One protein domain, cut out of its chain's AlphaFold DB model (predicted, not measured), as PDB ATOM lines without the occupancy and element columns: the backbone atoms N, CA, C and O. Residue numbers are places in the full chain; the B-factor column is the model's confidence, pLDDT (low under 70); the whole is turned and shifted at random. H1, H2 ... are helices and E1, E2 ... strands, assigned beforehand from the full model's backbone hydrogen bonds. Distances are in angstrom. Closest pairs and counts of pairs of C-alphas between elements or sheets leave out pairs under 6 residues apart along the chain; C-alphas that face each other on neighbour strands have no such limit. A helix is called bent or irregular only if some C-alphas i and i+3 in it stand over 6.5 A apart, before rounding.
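Overview. This is residues 353 to 462 of the 532 residues of the protein "Hypothetical protein" of Rotaria magnacalcarata (UniProt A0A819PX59). The small hairpin E1 and E2 and short helix H3 lie near the middle of a loop-rich body, with H4 on one side and the long helix H1 on the other. Residues 353 to 358 of H1 stick out at one end, and long loops join many of the parts. The 110 printed residues hold, in order, H1, H2, H3, E1, E2, H4 and H5; the class is mostly helix, but under half of the residues are in named elements. The whole is compact, with a radius of gyration of the C-alphas of 14.0 A and spans of 47 by 34 by 26 A.

Arrangement. Begin at E1, residues 414 to 416, and E2, residues 422 to 424, an antiparallel hairpin at 131 degrees, where N 414 and O 424 are 2.9 A apart, within hydrogen-bond range. E2 is near H4, residues 434 to 444. H2, residues 386 to 389, only just touches H4, with 3 pairs of C-alphas within 8 A; the closest, Val 388 and Thr 444, are 6.7 A apart. H1, residues 353 to 370, is close to but not clearly touching H3, residues 404 to 410: their closest C-alphas, Phe 370 and Phe 409, are 6.0 A apart. H5, residues 457 to 461, only just touches H1, on its residues 359 to 363 alone, with 3 pairs of C-alphas within 8 A; the closest, Thr 359 and Phe 461, are 7.1 A apart. Every O i to N i+4 pair is within hydrogen-bond range in H4 and H5, but 10 of 14 in H1 and 1 of 3 in H3, which has 3 of 4 O i to N i+3 pairs within range; H2 is too short for an i+4 pair.

Along the chain. Find C-alpha 353 at (169.549, 99.323, 178.762); from there H1 runs 24.6 A to C-alpha 370. H4 runs 15.1 A and H3 10.2 A; H3 is only just irregular, with C-alphas 405 and 408 6.7 A apart. H2 spans 5.3 A, E1 6.7 A and E2 6.8 A. H5 runs 6.4 A to C-alpha 461 at (178.800, 85.525, 174.723).

Size, cuts and confidence. The C-alphas farthest apart, Ser 353 and Lys 382, are 48.0 A apart, and the printed part has no cut. The links H1 to H2, H2 to H3 and H4 to H5 are long. Confidence is under 70 at residues 353 to 379, 397 to 402, 417 to 421 and 455 to 462, and the mean pLDDT of the printed part is 70.4.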
ATOM      1  N   SER A 353     170.334  99.627 179.969       40.75
ATOM      2  CA  SER A 353     169.549  99.323 178.762       40.75
ATOM      3  C   SER A 353     170.414  98.988 177.533       40.75
ATOM      4  O   SER A 353     170.034  98.152 176.710       40.75
ATOM      5  N   ARG A 354     171.611  99.579 177.404       35.25
ATOM      6  CA  ARG A 354     172.449  99.414 176.199       35.25
ATOM      7  C   ARG A 354     173.210  98.093 176.159       35.25
ATOM      8  O   ARG A 354     173.294  97.476 175.102       35.25
ATOM      9  N   ALA A 355     173.731  97.631 177.290       34.56
ATOM     10  CA  ALA A 355     174.471  96.371 177.333       34.56
ATOM     11  C   ALA A 355     173.544  95.138 177.286       34.56
ATOM     12  O   ALA A 355     173.907  94.141 176.670       34.56
ATOM     13  N   ASN A 356     172.308  95.242 177.796       38.28
ATOM     14  CA  ASN A 356     171.282  94.208 177.591       38.28
ATOM     15  C   ASN A 356     170.843  94.139 176.117       38.28
ATOM     16  O   ASN A 356     170.617  93.051 175.592       38.28
ATOM     17  N   MET A 357     170.812  95.281 175.416       33.00
ATOM     18  CA  MET A 357     170.620  95.304 173.963       33.00
ATOM     19  C   MET A 357     171.769  94.640 173.202       33.00
ATOM     20  O   MET A 357     171.495  93.935 172.242       33.00
ATOM     21  N   LEU A 358     173.031  94.847 173.592       36.12
ATOM     22  CA  LEU A 358     174.173  94.259 172.884       36.12
ATOM     23  C   LEU A 358     174.181  92.731 173.010       36.12
ATOM     24  O   LEU A 358     174.243  92.052 171.989       36.12
ATOM     25  N   THR A 359     174.028  92.183 174.218       39.97
ATOM     26  CA  THR A 359     174.000  90.727 174.439       39.97
ATOM     27  C   THR A 359     172.830  90.058 173.714       39.97
ATOM     28  O   THR A 359     173.052  89.120 172.951       39.97
ATOM     29  N   ALA A 360     171.610  90.593 173.850       36.00
ATOM     30  CA  ALA A 360     170.441  90.086 173.128       36.00
ATOM     31  C   ALA A 360     170.579  90.249 171.600       36.00
ATOM     32  O   ALA A 360     170.153  89.394 170.827       36.00
ATOM     33  N   TYR A 361     171.228  91.315 171.125       37.28
ATOM     34  CA  TYR A 361     171.524  91.501 169.703       37.28
ATOM     35  C   TYR A 361     172.503  90.438 169.173       37.28
ATOM     36  O   TYR A 361     172.303  89.905 168.076       37.28
ATOM     37  N   TYR A 362     173.526  90.068 169.949       45.59
ATOM     38  CA  TYR A 362     174.465  89.011 169.567       45.59
ATOM     39  C   TYR A 362     173.815  87.613 169.582       45.59
ATOM     40  O   TYR A 362     174.006  86.855 168.625       45.59
ATOM     41  N   THR A 363     172.997  87.286 170.588       45.66
ATOM     42  CA  THR A 363     172.369  85.956 170.739       45.66
ATOM     43  C   THR A 363     171.117  85.743 169.896       45.66
ATOM     44  O   THR A 363     170.956  84.674 169.304       45.66
ATOM     45  N   ASP A 364     170.262  86.757 169.778       38.94
ATOM     46  CA  ASP A 364     168.917  86.595 169.214       38.94
ATOM     47  C   ASP A 364     168.824  87.116 167.773       38.94
ATOM     48  O   ASP A 364     167.931  86.718 167.021       38.94
ATOM     49  N   ILE A 365     169.755  87.985 167.348       38.53
ATOM     50  CA  ILE A 365     169.750  88.595 166.006       38.53
ATOM     51  C   ILE A 365     170.947  88.146 165.161       38.53
ATOM     52  O   ILE A 365     170.769  87.866 163.972       38.53
ATOM     53  N   LEU A 366     172.157  88.071 165.722       46.81
ATOM     54  CA  LEU A 366     173.368  87.743 164.960       46.81
ATOM     55  C   LEU A 366     173.624  86.234 164.849       46.81
ATOM     56  O   LEU A 366     173.793  85.734 163.736       46.81
ATOM     57  N   LEU A 367     173.553  85.486 165.951       55.22
ATOM     58  CA  LEU A 367     173.702  84.021 165.967       55.22
ATOM     59  C   LEU A 367     172.759  83.296 164.974       55.22
ATOM     60  O   LEU A 367     173.238  82.457 164.208       55.22
ATOM     61  N   PRO A 368     171.458  83.643 164.862       50.31
ATOM     62  CA  PRO A 368     170.577  83.077 163.835       50.31
ATOM     63  C   PRO A 368     170.941  83.463 162.392       50.31
ATOM     64  O   PRO A 368     170.749  82.657 161.483       50.31
ATOM     65  N   LYS A 369     171.499  84.661 162.155       46.78
ATOM     66  CA  LYS A 369     171.993  85.066 160.824       46.78
ATOM     67  C   LYS A 369     173.240  84.275 160.422       46.78
ATOM     68  O   LYS A 369     173.365  83.889 159.264       46.78
ATOM     69  N   PHE A 370     174.115  83.970 161.378       56.00
ATOM     70  CA  PHE A 370     175.338  83.189 161.161       56.00
ATOM     71  C   PHE A 370     175.097  81.683 160.981       56.00
ATOM     72  O   PHE A 370     175.974  80.972 160.496       56.00
ATOM     73  N   ARG A 371     173.896  81.189 161.310       55.66
ATOM     74  CA  ARG A 371     173.464  79.801 161.061       55.66
ATOM     75  C   ARG A 371     173.028  79.529 159.614       55.66
ATOM     76  O   ARG A 371     172.984  78.373 159.207       55.66
ATOM     77  N   MET A 372     172.705  80.564 158.834       50.44
ATOM     78  CA  MET A 372     171.939  80.432 157.579       50.44
ATOM     79  C   MET A 372     172.711  80.787 156.298       50.44
ATOM     80  O   MET A 372     172.115  80.844 155.225       50.44
ATOM     81  N   LEU A 373     174.014  81.069 156.373       50.12
ATOM     82  CA  LEU A 373     174.709  81.784 155.290       50.12
ATOM     83  C   LEU A 373     175.408  80.911 154.242       50.12
ATOM     84  O   LEU A 373     176.081  81.453 153.364       50.12
ATOM     85  N   ASN A 374     175.238  79.587 154.278       52.75
ATOM     86  CA  ASN A 374     175.935  78.709 153.345       52.75
ATOM     87  C   ASN A 374     174.982  78.001 152.372       52.75
ATOM     88  O   ASN A 374     174.467  76.925 152.643       52.75
ATOM     89  N   ASN A 375     174.758  78.642 151.220       53.47
ATOM     90  CA  ASN A 375     173.918  78.133 150.126       53.47
ATOM     91  C   ASN A 375     174.735  77.423 149.028       53.47
ATOM     92  O   ASN A 375     174.231  77.213 147.923       53.47
ATOM     93  N   LEU A 376     176.015  77.119 149.274       54.97
ATOM     94  CA  LEU A 376     176.855  76.437 148.287       54.97
ATOM     95  C   LEU A 376     176.479  74.944 148.206       54.97
ATOM     96  O   LEU A 376     176.256  74.317 149.240       54.97
ATOM     97  N   PRO A 377     176.409  74.344 147.006       54.84
ATOM     98  CA  PRO A 377     176.107  72.923 146.873       54.84
ATOM     99  C   PRO A 377     177.188  72.066 147.551       54.84
ATOM    100  O   PRO A 377     178.386  72.302 147.378       54.84
ATOM    101  N   LEU A 378     176.761  71.060 148.322       62.75
ATOM    102  CA  LEU A 378     177.648  70.095 148.971       62.75
ATOM    103  C   LEU A 378     178.249  69.162 147.911       62.75
ATOM    104  O   LEU A 378     177.594  68.228 147.455       62.75
ATOM    105  N   ILE A 379     179.500  69.411 147.526       68.88
ATOM    106  CA  ILE A 379     180.249  68.556 146.599       68.88
ATOM    107  C   ILE A 379     181.446  67.973 147.361       68.88
ATOM    108  O   ILE A 379     182.265  68.749 147.854       68.88
ATOM    109  N   PRO A 380     181.587  66.642 147.478       74.25
ATOM    110  CA  PRO A 380     182.765  66.030 148.088       74.25
ATOM    111  C   PRO A 380     184.044  66.399 147.324       74.25
ATOM    112  O   PRO A 380     184.118  66.237 146.109       74.25
ATOM    113  N   HIS A 381     185.061  66.897 148.024       81.56
ATOM    114  CA  HIS A 381     186.366  67.248 147.453       81.56
ATOM    115  C   HIS A 381     187.441  67.247 148.546       81.56
ATOM    116  O   HIS A 381     187.139  67.300 149.740       81.56
ATOM    117  N   LYS A 382     188.714  67.238 148.140       84.44
ATOM    118  CA  LYS A 382     189.822  67.575 149.043       84.44
ATOM    119  C   LYS A 382     189.902  69.093 149.168       84.44
ATOM    120  O   LYS A 382     190.041  69.773 148.151       84.44
ATOM    121  N   CYS A 383     189.799  69.613 150.391       86.62
ATOM    122  CA  CYS A 383     189.782  71.056 150.617       86.62
ATOM    123  C   CYS A 383     191.053  71.721 150.077       86.62
ATOM    124  O   CYS A 383     192.159  71.241 150.312       86.62
ATOM    125  N   ASN A 384     190.872  72.824 149.359       89.31
ATOM    126  CA  ASN A 384     191.930  73.632 148.768       89.31
ATOM    127  C   ASN A 384     191.473  75.100 148.721       89.31
ATOM    128  O   ASN A 384     190.412  75.450 149.242       89.31
ATOM    129  N   ARG A 385     192.248  75.973 148.076       90.62
ATOM    130  CA  ARG A 385     191.938  77.406 147.985       90.62
ATOM    131  C   ARG A 385     190.535  77.714 147.445       90.62
ATOM    132  O   ARG A 385     189.902  78.659 147.909       90.62
ATOM    133  N   GLN A 386     189.988  76.884 146.556       87.06
ATOM    134  CA  GLN A 386     188.645  77.067 145.996       87.06
ATOM    135  C   GLN A 386     187.540  77.064 147.062       87.06
ATOM    136  O   GLN A 386     186.505  77.698 146.865       87.06
ATOM    137  N   CYS A 387     187.768  76.412 148.208       87.06
ATOM    138  CA  CYS A 387     186.817  76.369 149.316       87.06
ATOM    139  C   CYS A 387     186.549  77.743 149.936       87.06
ATOM    140  O   CYS A 387     185.467  77.948 150.476       87.06
ATOM    141  N   VAL A 388     187.525  78.655 149.894       90.56
ATOM    142  CA  VAL A 388     187.473  79.950 150.594       90.56
ATOM    143  C   VAL A 388     187.483  81.152 149.648       90.56
ATOM    144  O   VAL A 388     187.066  82.232 150.053       90.56
ATOM    145  N   LEU A 389     187.859  80.981 148.371       87.50
ATOM    146  CA  LEU A 389     187.977  82.084 147.401       87.50
ATOM    147  C   LEU A 389     186.747  83.000 147.333       87.50
ATOM    148  O   LEU A 389     186.887  84.213 147.449       87.50
ATOM    149  N   LEU A 390     185.549  82.430 147.167       83.81
ATOM    150  CA  LEU A 390     184.302  83.206 147.082       83.81
ATOM    151  C   LEU A 390     183.878  83.804 148.429       83.81
ATOM    152  O   LEU A 390     183.195  84.823 148.474       83.81
ATOM    153  N   ALA A 391     184.235  83.137 149.525       85.06
ATOM    154  CA  ALA A 391     183.934  83.594 150.874       85.06
ATOM    155  C   ALA A 391     184.797  84.805 151.264       85.06
ATOM    156  O   ALA A 391     184.310  85.722 151.917       85.06
ATOM    157  N   GLU A 392     186.049  84.837 150.817       89.88
ATOM    158  CA  GLU A 392     187.051  85.827 151.222       89.88
ATOM    159  C   GLU A 392     187.333  86.893 150.152       89.88
ATOM    160  O   GLU A 392     188.269  87.689 150.285       89.88
ATOM    161  N   GLU A 393     186.547  86.928 149.074       85.50
ATOM    162  CA  GLU A 393     186.714  87.873 147.964       85.50
ATOM    163  C   GLU A 393     186.713  89.329 148.459       85.50
ATOM    164  O   GLU A 393     187.583  90.114 148.088       85.50
ATOM    165  N   LYS A 394     185.791  89.654 149.374       79.94
ATOM    166  CA  LYS A 394     185.618  90.994 149.958       79.94
ATOM    167  C   LYS A 394     186.413  91.221 151.250       79.94
ATOM    168  O   LYS A 394     186.350  92.311 151.816       79.94
ATOM    169  N   PHE A 395     187.139  90.211 151.732       83.38
ATOM    170  CA  PHE A 395     187.867  90.292 152.994       83.38
ATOM    171  C   PHE A 395     189.197  91.043 152.827       83.38
ATOM    172  O   PHE A 395     190.044  90.667 152.004       83.38
ATOM    173  N   HIS A 396     189.389  92.079 153.651       77.81
ATOM    174  CA  HIS A 396     190.604  92.889 153.721       77.81
ATOM    175  C   HIS A 396     191.027  93.105 155.177       77.81
ATOM    176  O   HIS A 396     190.301  93.725 155.951       77.81
ATOM    177  N   ILE A 397     192.241  92.670 155.525       68.44
ATOM    178  CA  ILE A 397     192.755  92.708 156.905       68.44
ATOM    179  C   ILE A 397     192.888  94.134 157.473       68.44
ATOM    180  O   ILE A 397     192.773  94.334 158.675       68.44
ATOM    181  N   ASN A 398     193.045  95.136 156.604       67.06
ATOM    182  CA  ASN A 398     193.194  96.546 156.984       67.06
ATOM    183  C   ASN A 398     191.854  97.269 157.226       67.06
ATOM    184  O   ASN A 398     191.855  98.465 157.493       67.06
ATOM    185  N   LYS A 399     190.711  96.582 157.087       61.72
ATOM    186  CA  LYS A 399     189.359  97.156 157.252       61.72
ATOM    187  C   LYS A 399     188.590  96.545 158.426       61.72
ATOM    188  O   LYS A 399     187.361  96.545 158.428       61.72
ATOM    189  N   ILE A 400     189.303  95.996 159.408       69.06
ATOM    190  CA  ILE A 400     188.689  95.425 160.607       69.06
ATOM    191  C   ILE A 400     188.230  96.582 161.508       69.06
ATOM    192  O   ILE A 400     188.971  97.063 162.360       69.06
ATOM    193  N   HIS A 401     187.008  97.053 161.264       67.94
ATOM    194  CA  HIS A 401     186.286  98.033 162.091       67.94
ATOM    195  C   HIS A 401     185.133  97.380 162.871       67.94
ATOM    196  O   HIS A 401     184.366  98.050 163.560       67.94
ATOM    197  N   THR A 402     184.971  96.067 162.717       66.12
ATOM    198  CA  THR A 402     183.957  95.233 163.362       66.12
ATOM    199  C   THR A 402     184.644  94.238 164.287       66.12
ATOM    200  O   THR A 402     185.823  93.935 164.107       66.12
ATOM    201  N   ASN A 403     183.917  93.738 165.292       70.50
ATOM    202  CA  ASN A 403     184.444  92.752 166.238       70.50
ATOM    203  C   ASN A 403     185.156  91.607 165.474       70.50
ATOM    204  O   ASN A 403     184.512  90.970 164.634       70.50
ATOM    205  N   PRO A 404     186.446  91.317 165.747       76.69
ATOM    206  CA  PRO A 404     187.232  90.388 164.938       76.69
ATOM    207  C   PRO A 404     186.683  88.956 164.939       76.69
ATOM    208  O   PRO A 404     186.882  88.222 163.974       76.69
ATOM    209  N   PHE A 405     185.941  88.569 165.979       77.75
ATOM    210  CA  PHE A 405     185.287  87.260 166.068       77.75
ATOM    211  C   PHE A 405     184.054  87.134 165.164       77.75
ATOM    212  O   PHE A 405     183.499  86.046 165.024       77.75
ATOM    213  N   LEU A 406     183.621  88.226 164.525       76.00
ATOM    214  CA  LEU A 406     182.557  88.202 163.521       76.00
ATOM    215  C   LEU A 406     183.081  87.963 162.100       76.00
ATOM    216  O   LEU A 406     182.321  87.543 161.227       76.00
ATOM    217  N   LEU A 407     184.379  88.184 161.872       80.75
ATOM    218  CA  LEU A 407     185.013  88.072 160.556       80.75
ATOM    219  C   LEU A 407     184.873  86.680 159.914       80.75
ATOM    220  O   LEU A 407     184.627  86.623 158.704       80.75
ATOM    221  N   PRO A 408     184.956  85.552 160.656       85.75
ATOM    222  CA  PRO A 408     184.691  84.241 160.071       85.75
ATOM    223  C   PRO A 408     183.296  84.148 159.440       85.75
ATOM    224  O   PRO A 408     183.137  83.585 158.357       85.75
ATOM    225  N   PHE A 409     182.284  84.745 160.070       80.94
ATOM    226  CA  PHE A 409     180.908  84.699 159.575       80.94
ATOM    227  C   PHE A 409     180.681  85.600 158.360       80.94
ATOM    228  O   PHE A 409     179.932  85.230 157.455       80.94
ATOM    229  N   GLU A 410     181.367  86.744 158.287       78.94
ATOM    230  CA  GLU A 410     181.418  87.550 157.059       78.94
ATOM    231  C   GLU A 410     182.011  86.742 155.894       78.94
ATOM    232  O   GLU A 410     181.556  86.852 154.754       78.94
ATOM    233  N   CYS A 411     182.945  85.841 156.205       84.44
ATOM    234  CA  CYS A 411     183.514  84.870 155.275       84.44
ATOM    235  C   CYS A 411     182.692  83.569 155.179       84.44
ATOM    236  O   CYS A 411     183.235  82.523 154.836       84.44
ATOM    237  N   ARG A 412     181.383  83.599 155.469       82.94
ATOM    238  CA  ARG A 412     180.440  82.466 155.322       82.94
ATOM    239  C   ARG A 412     180.768  81.214 156.137       82.94
ATOM    240  O   ARG A 412     180.251  80.135 155.835       82.94
ATOM    241  N   TRP A 413     181.592  81.329 157.170       85.31
ATOM    242  CA  TRP A 413     181.637  80.290 158.189       85.31
ATOM    243  C   TRP A 413     180.321  80.302 158.970       85.31
ATOM    244  O   TRP A 413     179.607  81.303 159.001       85.31
ATOM    245  N   SER A 414     179.973  79.175 159.577       80.25
ATOM    246  CA  SER A 414     178.767  79.036 160.398       80.25
ATOM    247  C   SER A 414     179.060  78.198 161.633       80.25
ATOM    248  O   SER A 414     180.057  77.481 161.678       80.25
ATOM    249  N   LEU A 415     178.209  78.301 162.650       76.38
ATOM    250  CA  LEU A 415     178.316  77.474 163.849       76.38
ATOM    251  C   LEU A 415     177.561  76.162 163.682       76.38
ATOM    252  O   LEU A 415     176.554  76.092 162.977       76.38
ATOM    253  N   ILE A 416     178.049  75.127 164.357       70.19
ATOM    254  CA  ILE A 416     177.419  73.811 164.389       70.19
ATOM    255  C   ILE A 416     176.730  73.635 165.739       70.19
ATOM    256  O   ILE A 416     177.377  73.694 166.781       70.19
ATOM    257  N   ASP A 417     175.422  73.375 165.714       53.78
ATOM    258  CA  ASP A 417     174.580  73.227 166.912       53.78
ATOM    259  C   ASP A 417     174.715  71.838 167.603       53.78
ATOM    260  O   ASP A 417     173.835  71.422 168.353       53.78
ATOM    261  N   GLY A 418     175.811  71.100 167.378       50.53
ATOM    262  CA  GLY A 418     176.089  69.785 167.985       50.53
ATOM    263  C   GLY A 418     177.221  69.843 169.013       50.53
ATOM    264  O   GLY A 418     178.041  70.751 168.949       50.53
ATOM    265  N   LYS A 419     177.281  68.895 169.960       50.28
ATOM    266  CA  LYS A 419     178.462  68.704 170.824       50.28
ATOM    267  C   LYS A 419     179.405  67.651 170.206       50.28
ATOM    268  O   LYS A 419     178.906  66.581 169.854       50.28
ATOM    269  N   PRO A 420     180.719  67.921 170.100       52.25
ATOM    270  CA  PRO A 420     181.376  69.181 170.456       52.25
ATOM    271  C   PRO A 420     181.027  70.296 169.455       52.25
ATOM    272  O   PRO A 420     180.881  70.058 168.251       52.25
ATOM    273  N   ARG A 421     180.840  71.509 169.992       67.00
ATOM    274  CA  ARG A 421     180.534  72.703 169.198       67.00
ATOM    275  C   ARG A 421     181.740  73.031 168.336       67.00
ATOM    276  O   ARG A 421     182.874  72.891 168.769       67.00
ATOM    277  N   GLY A 422     181.481  73.466 167.114       75.12
ATOM    278  CA  GLY A 422     182.536  73.722 166.150       75.12
ATOM    279  C   GLY A 422     182.078  74.660 165.055       75.12
ATOM    280  O   GLY A 422     180.951  75.170 165.064       75.12
ATOM    281  N   TYR A 423     182.955  74.858 164.085       82.81
ATOM    282  CA  TYR A 423     182.668  75.678 162.928       82.81
ATOM    283  C   TYR A 423     182.422  74.808 161.706       82.81
ATOM    284  O   TYR A 423     183.095  73.806 161.456       82.81
ATOM    285  N   ARG A 424     181.464  75.239 160.901       86.06
ATOM    286  CA  ARG A 424     181.251  74.749 159.552       86.06
ATOM    287  C   ARG A 424     181.854  75.747 158.576       86.06
ATOM    288  O   ARG A 424     181.478  76.921 158.557       86.06
ATOM    289  N   THR A 425     182.790  75.262 157.775       88.94
ATOM    290  CA  THR A 425     183.505  76.051 156.773       88.94
ATOM    291  C   THR A 425     182.592  76.405 155.591       88.94
ATOM    292  O   THR A 425     181.546  75.768 155.402       88.94
ATOM    293  N   PRO A 426     182.996  77.347 154.716       87.25
ATOM    294  CA  PRO A 426     182.237  77.694 153.514       87.25
ATOM    295  C   PRO A 426     182.027  76.511 152.555       87.25
ATOM    296  O   PRO A 426     181.035  76.463 151.836       87.25
ATOM    297  N   CYS A 427     182.899  75.502 152.585       83.00
ATOM    298  CA  CYS A 427     182.745  74.288 151.784       83.00
ATOM    299  C   CYS A 427     181.998  73.148 152.500       83.00
ATOM    300  O   CYS A 427     181.974  72.032 151.990       83.00
ATOM    301  N   HIS A 428     181.365  73.436 153.644       82.69
ATOM    302  CA  HIS A 428     180.589  72.507 154.477       82.69
ATOM    303  C   HIS A 428     181.402  71.473 155.266       82.69
ATOM    304  O   HIS A 428     180.820  70.544 155.829       82.69
ATOM    305  N   ARG A 429     182.725  71.641 155.380       83.50
ATOM    306  CA  ARG A 429     183.520  70.825 156.306       83.50
ATOM    307  C   ARG A 429     183.224  71.260 157.739       83.50
ATOM    308  O   ARG A 429     183.159  72.450 158.029       83.50
ATOM    309  N   THR A 430     183.038  70.292 158.622       85.94
ATOM    310  CA  THR A 430     182.866  70.508 160.061       85.94
ATOM    311  C   THR A 430     184.222  70.390 160.742       85.94
ATOM    312  O   THR A 430     184.910  69.398 160.515       85.94
ATOM    313  N   LEU A 431     184.592  71.383 161.549       86.81
ATOM    314  CA  LEU A 431     185.840  71.442 162.315       86.81
ATOM    315  C   LEU A 431     185.490  71.725 163.776       86.81
ATOM    316  O   LEU A 431     184.681  72.618 164.041       86.81
ATOM    317  N   GLN A 432     186.044  70.952 164.705       79.50
ATOM    318  CA  GLN A 432     185.607  70.961 166.109       79.50
ATOM    319  C   GLN A 432     186.675  71.491 167.066       79.50
ATOM    320  O   GLN A 432     186.325  71.941 168.151       79.50
ATOM    321  N   SER A 433     187.944  71.496 166.659       83.06
ATOM    322  CA  SER A 433     189.045  72.066 167.435       83.06
ATOM    323  C   SER A 433     189.669  73.275 166.731       83.06
ATOM    324  O   SER A 433     189.592  73.427 165.509       83.06
ATOM    325  N   LEU A 434     190.340  74.139 167.500       83.62
ATOM    326  CA  LEU A 434     191.185  75.196 166.930       83.62
ATOM    327  C   LEU A 434     192.340  74.622 166.091       83.62
ATOM    328  O   LEU A 434     192.767  75.266 165.136       83.62
ATOM    329  N   GLU A 435     192.806  73.411 166.396       87.69
ATOM    330  CA  GLU A 435     193.833  72.718 165.615       87.69
ATOM    331  C   GLU A 435     193.318  72.343 164.217       87.69
ATOM    332  O   GLU A 435     193.937  72.705 163.215       87.69
ATOM    333  N   ASP A 436     192.122  71.748 164.130       87.69
ATOM    334  CA  ASP A 436     191.458  71.412 162.862       87.69
ATOM    335  C   ASP A 436     191.211  72.659 162.006       87.69
ATOM    336  O   ASP A 436     191.345  72.645 160.776       87.69
ATOM    337  N   ILE A 437     190.815  73.752 162.665       89.81
ATOM    338  CA  ILE A 437     190.628  75.056 162.032       89.81
ATOM    339  C   ILE A 437     191.970  75.555 161.506       89.81
ATOM    340  O   ILE A 437     192.047  75.922 160.337       89.81
ATOM    341  N   GLY A 438     193.033  75.505 162.308       90.81
ATOM    342  CA  GLY A 438     194.385  75.872 161.897       90.81
ATOM    343  C   GLY A 438     194.855  75.100 160.662       90.81
ATOM    344  O   GLY A 438     195.262  75.717 159.672       90.81
ATOM    345  N   GLU A 439     194.720  73.771 160.665       91.81
ATOM    346  CA  GLU A 439     195.092  72.919 159.527       91.81
ATOM    347  C   GLU A 439     194.268  73.264 158.277       91.81
ATOM    348  O   GLU A 439     194.797  73.353 157.165       91.81
ATOM    349  N   TYR A 440     192.964  73.504 158.439       93.06
ATOM    350  CA  TYR A 440     192.096  73.894 157.333       93.06
ATOM    351  C   TYR A 440     192.471  75.263 156.754       93.06
ATOM    352  O   TYR A 440     192.551  75.403 155.529       93.06
ATOM    353  N   LEU A 441     192.708  76.269 157.602       94.06
ATOM    354  CA  LEU A 441     193.116  77.611 157.175       94.06
ATOM    355  C   LEU A 441     194.439  77.543 156.399       94.06
ATOM    356  O   LEU A 441     194.551  78.141 155.327       94.06
ATOM    357  N   TYR A 442     195.391  76.743 156.889       92.94
ATOM    358  CA  TYR A 442     196.664  76.489 156.220       92.94
ATOM    359  C   TYR A 442     196.466  75.812 154.855       92.94
ATOM    360  O   TYR A 442     196.893  76.343 153.830       92.94
ATOM    361  N   ARG A 443     195.744  74.683 154.809       91.19
ATOM    362  CA  ARG A 443     195.501  73.903 153.579       91.19
ATOM    363  C   ARG A 443     194.735  74.690 152.511       91.19
ATOM    364  O   ARG A 443     194.921  74.459 151.317       91.19
ATOM    365  N   THR A 444     193.843  75.589 152.916       91.19
ATOM    366  CA  THR A 444     193.043  76.406 151.992       91.19
ATOM    367  C   THR A 444     193.701  77.736 151.628       91.19
ATOM    368  O   THR A 444     193.160  78.455 150.792       91.19
ATOM    369  N   HIS A 445     194.874  78.059 152.187       92.00
ATOM    370  CA  HIS A 445     195.514  79.374 152.041       92.00
ATOM    371  C   HIS A 445     194.543  80.529 152.342       92.00
ATOM    372  O   HIS A 445     194.455  81.502 151.588       92.00
ATOM    373  N   SER A 446     193.777  80.371 153.420       92.69
ATOM    374  CA  SER A 446     192.780  81.335 153.882       92.69
ATOM    375  C   SER A 446     193.426  82.663 154.284       92.69
ATOM    376  O   SER A 446     194.505  82.694 154.879       92.69
ATOM    377  N   LYS A 447     192.737  83.774 154.007       90.50
ATOM    378  CA  LYS A 447     193.104  85.109 154.503       90.50
ATOM    379  C   LYS A 447     192.763  85.301 155.985       90.50
ATOM    380  O   LYS A 447     193.302  86.211 156.616       90.50
ATOM    381  N   LEU A 448     191.855  84.495 156.538       89.88
ATOM    382  CA  LEU A 448     191.563  84.490 157.970       89.88
ATOM    383  C   LEU A 448     192.698  83.825 158.751       89.88
ATOM    384  O   LEU A 448     193.243  82.803 158.339       89.88
ATOM    385  N   SER A 449     193.002  84.393 159.916       87.50
ATOM    386  CA  SER A 449     193.936  83.834 160.893       87.50
ATOM    387  C   SER A 449     193.171  83.105 161.998       87.50
ATOM    388  O   SER A 449     192.048  83.485 162.333       87.50
ATOM    389  N   ILE A 450     193.809  82.099 162.606       86.81
ATOM    390  CA  ILE A 450     193.244  81.325 163.719       86.81
ATOM    391  C   ILE A 450     192.798  82.211 164.894       86.81
ATOM    392  O   ILE A 450     191.832  81.885 165.571       86.81
ATOM    393  N   LYS A 451     193.414  83.390 165.069       84.19
ATOM    394  CA  LYS A 451     193.071  84.375 166.112       84.19
ATOM    395  C   LYS A 451     191.634  84.911 166.047       84.19
ATOM    396  O   LYS A 451     191.168  85.513 167.006       84.19
ATOM    397  N   PHE A 452     190.952  84.744 164.913       83.94
ATOM    398  CA  PHE A 452     189.553  85.147 164.747       83.94
ATOM    399  C   PHE A 452     188.560  84.055 165.168       83.94
ATOM    400  O   PHE A 452     187.354  84.281 165.124       83.94
ATOM    401  N   PHE A 453     189.054  82.885 165.574       82.62
ATOM    402  CA  PHE A 453     188.258  81.744 166.004       82.62
ATOM    403  C   PHE A 453     188.444  81.506 167.500       82.62
ATOM    404  O   PHE A 453     189.529  81.681 168.049       82.62
ATOM    405  N   VAL A 454     187.376  81.068 168.160       76.38
ATOM    406  CA  VAL A 454     187.407  80.629 169.562       76.38
ATOM    407  C   VAL A 454     186.688  79.295 169.713       76.38
ATOM    408  O   VAL A 454     185.686  79.053 169.035       76.38
ATOM    409  N   ASN A 455     187.206  78.449 170.605       63.00
ATOM    410  CA  ASN A 455     186.720  77.084 170.833       63.00
ATOM    411  C   ASN A 455     185.309  77.056 171.451       63.00
ATOM    412  O   ASN A 455     184.545  76.125 171.219       63.00
ATOM    413  N   ASP A 456     184.940  78.101 172.199       61.41
ATOM    414  CA  ASP A 456     183.644  78.198 172.871       61.41
ATOM    415  C   ASP A 456     183.048  79.607 172.745       61.41
ATOM    416  O   ASP A 456     183.071  80.432 173.661       61.41
ATOM    417  N   LEU A 457     182.548  79.909 171.543       52.69
ATOM    418  CA  LEU A 457     181.871  81.175 171.249       52.69
ATOM    419  C   LEU A 457     180.657  81.398 172.153       52.69
ATOM    420  O   LEU A 457     180.323  82.534 172.464       52.69
ATOM    421  N   VAL A 458     179.959  80.338 172.554       48.19
ATOM    422  CA  VAL A 458     178.657  80.499 173.199       48.19
ATOM    423  C   VAL A 458     178.820  80.804 174.682       48.19
ATOM    424  O   VAL A 458     178.193  81.759 175.116       48.19
ATOM    425  N   THR A 459     179.688  80.119 175.440       45.78
ATOM    426  CA  THR A 459     179.885  80.459 176.871       45.78
ATOM    427  C   THR A 459     180.436  81.865 177.081       45.78
ATOM    428  O   THR A 459     180.049  82.519 178.043       45.78
ATOM    429  N   ARG A 460     181.285  82.370 176.174       43.75
ATOM    430  CA  ARG A 460     181.849  83.729 176.288       43.75
ATOM    431  C   ARG A 460     180.872  84.845 175.903       43.75
ATOM    432  O   ARG A 460     181.075  85.977 176.328       43.75
ATOM    433  N   PHE A 461     179.829  84.548 175.121       43.06
ATOM    434  CA  PHE A 461     178.800  85.525 174.723       43.06
ATOM    435  C   PHE A 461     177.452  85.346 175.434       43.06
ATOM    436  O   PHE A 461     176.576  86.193 175.264       43.06
ATOM    437  N   THR A 462     177.275  84.304 176.250       40.34
ATOM    438  CA  THR A 462     176.192  84.217 177.238       40.34
ATOM    439  C   THR A 462     176.713  84.620 178.612       40.34
ATOM    440  O   THR A 462     177.066  83.745 179.405       40.34
TER     441      THR A 462